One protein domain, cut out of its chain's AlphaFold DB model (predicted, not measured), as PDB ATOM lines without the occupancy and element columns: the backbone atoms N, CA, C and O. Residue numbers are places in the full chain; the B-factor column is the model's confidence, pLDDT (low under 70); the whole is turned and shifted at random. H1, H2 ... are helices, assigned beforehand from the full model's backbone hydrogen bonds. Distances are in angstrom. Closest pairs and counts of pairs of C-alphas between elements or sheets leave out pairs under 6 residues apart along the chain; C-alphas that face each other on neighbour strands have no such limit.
ATOM      1  N   GLU A  16     -51.086  43.537  -1.159       90.88
ATOM      2  CA  GLU A  16     -51.945  44.674  -1.529       90.88
ATOM      3  C   GLU A  16     -52.299  44.709  -3.023       90.88
ATOM      4  O   GLU A  16     -53.416  45.072  -3.372       90.88
ATOM      5  N   PHE A  17     -51.396  44.270  -3.907       87.62
ATOM      6  CA  PHE A  17     -51.683  44.175  -5.340       87.62
ATOM      7  C   PHE A  17     -52.488  42.924  -5.686       87.62
ATOM      8  O   PHE A  17     -53.284  42.960  -6.615       87.62
ATOM      9  N   VAL A  18     -52.306  41.830  -4.940       87.38
ATOM     10  CA  VAL A  18     -53.118  40.613  -5.100       87.38
ATOM     11  C   VAL A  18     -54.574  40.895  -4.716       87.38
ATOM     12  O   VAL A  18     -55.481  40.460  -5.420       87.38
ATOM     13  N   ALA A  19     -54.799  41.684  -3.660       85.75
ATOM     14  CA  ALA A  19     -56.132  42.077  -3.200       85.75
ATOM     15  C   ALA A  19     -56.937  42.849  -4.265       85.75
ATOM     16  O   ALA A  19     -58.147  42.667  -4.364       85.75
ATOM     17  N   LEU A  20     -56.270  43.624  -5.135       83.25
ATOM     18  CA  LEU A  20     -56.930  44.331  -6.246       83.25
ATOM     19  C   LEU A  20     -57.653  43.387  -7.220       83.25
ATOM     20  O   LEU A  20     -58.611  43.804  -7.863       83.25
ATOM     21  N   PHE A  21     -57.210  42.131  -7.327       80.56
ATOM     22  CA  PHE A  21     -57.847  41.102  -8.155       80.56
ATOM     23  C   PHE A  21     -58.853  40.244  -7.376       80.56
ATOM     24  O   PHE A  21     -59.570  39.457  -7.981       80.56
ATOM     25  N   GLN A  22     -58.893  40.357  -6.046       74.25
ATOM     26  CA  GLN A  22     -59.850  39.638  -5.199       74.25
ATOM     27  C   GLN A  22     -61.144  40.436  -5.003       74.25
ATOM     28  O   GLN A  22     -62.220  39.845  -4.961       74.25
ATOM     29  N   ASP A  23     -61.037  41.765  -4.915       68.44
ATOM     30  CA  ASP A  23     -62.175  42.673  -4.700       68.44
ATOM     31  C   ASP A  23     -62.914  43.046  -5.994       68.44
ATOM     32  O   ASP A  23     -63.974  43.674  -5.961       68.44
ATOM     33  N   GLN A  24     -62.363  42.675  -7.148       63.94
ATOM     34  CA  GLN A  24     -63.009  42.828  -8.446       63.94
ATOM     35  C   GLN A  24     -63.322  41.439  -8.998       63.94
ATOM     36  O   GLN A  24     -62.511  40.531  -8.850       63.94
ATOM     37  N   GLU A  25     -64.450  41.264  -9.694       66.31
ATOM     38  CA  GLU A  25     -64.718  40.070 -10.524       66.31
ATOM     39  C   GLU A  25     -63.780  40.020 -11.758       66.31
ATOM     40  O   GLU A  25     -64.186  39.709 -12.875       66.31
ATOM     41  N   ALA A  26     -62.520  40.414 -11.586       68.00
ATOM     42  CA  ALA A  26     -61.515  40.519 -12.620       68.00
ATOM     43  C   ALA A  26     -60.642  39.262 -12.599       68.00
ATOM     44  O   ALA A  26     -59.897  39.007 -11.654       68.00
ATOM     45  N   GLU A  27     -60.707  38.478 -13.670       70.81
ATOM     46  CA  GLU A  27     -59.822  37.331 -13.852       70.81
ATOM     47  C   GLU A  27     -58.397  37.785 -14.202       70.81
ATOM     48  O   GLU A  27     -58.185  38.605 -15.099       70.81
ATOM     49  N   PHE A  28     -57.393  37.201 -13.544       80.44
ATOM     50  CA  PHE A  28     -55.994  37.383 -13.930       80.44
ATOM     51  C   PHE A  28     -55.669  36.517 -15.156       80.44
ATOM     52  O   PHE A  28     -55.278  35.355 -15.040       80.44
ATOM     53  N   GLN A  29     -55.847  37.083 -16.348       82.62
ATOM     54  CA  GLN A  29     -55.620  36.382 -17.613       82.62
ATOM     55  C   GLN A  29     -54.153  36.456 -18.055       82.62
ATOM     56  O   GLN A  29     -53.796  37.148 -19.005       82.62
ATOM     57  N   HIS A  30     -53.292  35.717 -17.356       87.25
ATOM     58  CA  HIS A  30     -51.898  35.516 -17.750       87.25
ATOM     59  C   HIS A  30     -51.457  34.092 -17.425       87.25
ATOM     60  O   HIS A  30     -51.632  33.625 -16.301       87.25
ATOM     61  N   LEU A  31     -50.880  33.393 -18.402       88.44
ATOM     62  CA  LEU A  31     -50.389  32.032 -18.209       88.44
ATOM     63  C   LEU A  31     -49.213  31.742 -19.143       88.44
ATOM     64  O   LEU A  31     -49.172  32.194 -20.286       88.44
ATOM     65  N   TYR A  32     -48.288  30.915 -18.671       92.56
ATOM     66  CA  TYR A  32     -47.338  30.201 -19.523       92.56
ATOM     67  C   TYR A  32     -47.660  28.709 -19.491       92.56
ATOM     68  O   TYR A  32     -47.954  28.183 -18.418       92.56
ATOM     69  N   THR A  33     -47.541  28.007 -20.620       95.88
ATOM     70  CA  THR A  33     -47.789  26.552 -20.709       95.88
ATOM     71  C   THR A  33     -46.998  25.747 -19.672       95.88
ATOM     72  O   THR A  33     -47.492  24.750 -19.160       95.88
ATOM     73  N   PHE A  34     -45.783  26.194 -19.333       94.75
ATOM     74  CA  PHE A  34     -44.907  25.557 -18.341       94.75
ATOM     75  C   PHE A  34     -44.929  26.238 -16.963       94.75
ATOM     76  O   PHE A  34     -44.024  26.022 -16.153       94.75
ATOM     77  N   SER A  35     -45.939  27.067 -16.679       93.50
ATOM     78  CA  SER A  35     -46.124  27.627 -15.333       93.50
ATOM     79  C   SER A  35     -46.272  26.491 -14.327       93.50
ATOM     80  O   SER A  35     -47.010  25.542 -14.579       93.50
ATOM     81  N   ALA A  36     -45.570  26.591 -13.197       93.06
ATOM     82  CA  ALA A  36     -45.567  25.566 -12.153       93.06
ATOM     83  C   ALA A  36     -45.200  24.150 -12.657       93.06
ATOM     84  O   ALA A  36     -45.759  23.158 -12.193       93.06
ATOM     85  N   HIS A  37     -44.257  24.041 -13.607       97.31
ATOM     86  CA  HIS A  37     -43.769  22.745 -14.088       97.31
ATOM     87  C   HIS A  37     -43.266  21.881 -12.907       97.31
ATOM     88  O   HIS A  37     -42.250  22.240 -12.303       97.31
ATOM     89  N   PRO A  38     -43.886  20.722 -12.596       97.31
ATOM     90  CA  PRO A  38     -43.650  20.007 -11.334       97.31
ATOM     91  C   PRO A  38     -42.188  19.636 -11.077       97.31
ATOM     92  O   PRO A  38     -41.684  19.821  -9.974       97.31
ATOM     93  N   ILE A  39     -41.472  19.185 -12.113       97.81
ATOM     94  CA  ILE A  39     -40.039  18.856 -12.005       97.81
ATOM     95  C   ILE A  39     -39.205  20.106 -11.704       97.81
ATOM     96  O   ILE A  39     -38.268  20.048 -10.914       97.81
ATOM     97  N   ALA A  40     -39.551  21.246 -12.310       97.69
ATOM     98  CA  ALA A  40     -38.810  22.478 -12.095       97.69
ATOM     99  C   ALA A  40     -39.035  22.992 -10.671       97.69
ATOM    100  O   ALA A  40     -38.077  23.368 -10.005       97.69
ATOM    101  N   CYS A  41     -40.276  22.922 -10.181       97.50
ATOM    102  CA  CYS A  41     -40.614  23.244  -8.799       97.50
ATOM    103  C   CYS A  41     -39.883  22.342  -7.796       97.50
ATOM    104  O   CYS A  41     -39.283  22.873  -6.872       97.50
ATOM    105  N   ALA A  42     -39.863  21.019  -8.000       98.25
ATOM    106  CA  ALA A  42     -39.168  20.088  -7.106       98.25
ATOM    107  C   ALA A  42     -37.653  20.352  -7.034       98.25
ATOM    108  O   ALA A  42     -37.074  20.355  -5.953       98.25
ATOM    109  N   ILE A  43     -37.009  20.631  -8.173       98.31
ATOM    110  CA  ILE A  43     -35.583  20.997  -8.210       98.31
ATOM    111  C   ILE A  43     -35.344  22.355  -7.539       98.31
ATOM    112  O   ILE A  43     -34.359  22.527  -6.829       98.31
ATOM    113  N   GLY A  44     -36.222  23.333  -7.775       98.00
ATOM    114  CA  GLY A  44     -36.122  24.646  -7.141       98.00
ATOM    115  C   GLY A  44     -36.242  24.573  -5.619       98.00
ATOM    116  O   GLY A  44     -35.457  25.210  -4.926       98.00
ATOM    117  N   ASP A  45     -37.184  23.775  -5.118       98.00
ATOM    118  CA  ASP A  45     -37.378  23.516  -3.688       98.00
ATOM    119  C   ASP A  45     -36.128  22.886  -3.059       98.00
ATOM    120  O   ASP A  45     -35.594  23.400  -2.079       98.00
ATOM    121  N   GLU A  46     -35.570  21.857  -3.702       98.38
ATOM    122  CA  GLU A  46     -34.348  21.202  -3.231       98.38
ATOM    123  C   GLU A  46     -33.138  22.147  -3.207       98.38
ATOM    124  O   GLU A  46     -32.359  22.148  -2.257       98.38
ATOM    125  N   VAL A  47     -32.986  23.007  -4.219       98.25
ATOM    126  CA  VAL A  47     -31.921  24.023  -4.237       98.25
ATOM    127  C   VAL A  47     -32.071  25.011  -3.081       98.25
ATOM    128  O   VAL A  47     -31.070  25.386  -2.470       98.25
ATOM    129  N   MET A  48     -33.297  25.441  -2.772       97.62
ATOM    130  CA  MET A  48     -33.544  26.322  -1.628       97.62
ATOM    131  C   MET A  48     -33.218  25.616  -0.308       97.62
ATOM    132  O   MET A  48     -32.540  26.204   0.532       97.62
ATOM    133  N   ARG A  49     -33.602  24.341  -0.171       98.38
ATOM    134  CA  ARG A  49     -33.271  23.511   0.991       98.38
ATOM    135  C   ARG A  49     -31.763  23.391   1.204       98.38
ATOM    136  O   ARG A  49     -31.299  23.621   2.313       98.38
ATOM    137  N   ILE A  50     -30.986  23.133   0.149       98.31
ATOM    138  CA  ILE A  50     -29.513  23.094   0.216       98.31
ATOM    139  C   ILE A  50     -28.938  24.449   0.652       98.31
ATOM    140  O   ILE A  50     -28.047  24.506   1.498       98.31
ATOM    141  N   ILE A  51     -29.450  25.558   0.102       98.19
ATOM    142  CA  ILE A  51     -28.997  26.909   0.473       98.19
ATOM    143  C   ILE A  51     -29.186  27.165   1.976       98.19
ATOM    144  O   ILE A  51     -28.319  27.789   2.597       98.19
ATOM    145  N   GLU A  52     -30.295  26.697   2.547       97.88
ATOM    146  CA  GLU A  52     -30.617  26.835   3.969       97.88
ATOM    147  C   GLU A  52     -29.820  25.859   4.847       97.88
ATOM    148  O   GLU A  52     -29.121  26.300   5.760       97.88
ATOM    149  N   GLU A  53     -29.871  24.553   4.557       98.25
ATOM    150  CA  GLU A  53     -29.219  23.492   5.342       98.25
ATOM    151  C   GLU A  53     -27.696  23.683   5.408       98.25
ATOM    152  O   GLU A  53     -27.089  23.512   6.468       98.25
ATOM    153  N   GLU A  54     -27.075  24.106   4.304       97.88
ATOM    154  CA  GLU A  54     -25.630  24.329   4.232       97.88
ATOM    155  C   GLU A  54     -25.219  25.783   4.549       97.88
ATOM    156  O   GLU A  54     -24.050  26.147   4.410       97.88
ATOM    157  N   ASN A  55     -26.153  26.632   5.003       97.50
ATOM    158  CA  ASN A  55     -25.912  28.039   5.360       97.50
ATOM    159  C   ASN A  55     -25.180  28.842   4.266       97.50
ATOM    160  O   ASN A  55     -24.309  29.680   4.535       97.50
TER     161      ASN A  55
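AT A GLANCE: This is residues 16 to 55 of the 174 residues of an uncharacterized protein of marine sediment metagenome (UniProt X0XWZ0). One helix, H2, forms one arm of a wide, open U, and a long link without named elements sweeps round to a single short turn, H1, at the other end. The two helices have no contact, and residues 29 to 55, H2 among them, stand free. The printed part has 40 residues, with two named helices in the order H1, H2 and no named strand; the class is all helix. It is extended, with a radius of gyration of the C-alphas of 15.8 A, and flat, spanning 44 by 26 by 9 A.

IN THESE COORDINATES: Find C-alpha 38 at (-43.650, 20.007, -11.334); from there H2, residues 38 to 53, runs 22.3 A to C-alpha 53 at (-29.219, 23.492, 5.342). H1, residues 16 to 19, begins at C-alpha 16 at (-51.945, 44.674, -1.529).

HOW THE PARTS SIT: H1 and H2 are apart. In H2 every O i to N i+4 pair is within hydrogen-bond range; H1 is too short for such a pair.

THE WHOLE: The C-alphas farthest apart, those of Glu 25 and Glu 54, are 44.6 A apart. The link from H1 to H2, residues 20 to 37, is long. The printed part has no cut. Look at residues 23 to 26 for pLDDT under 70.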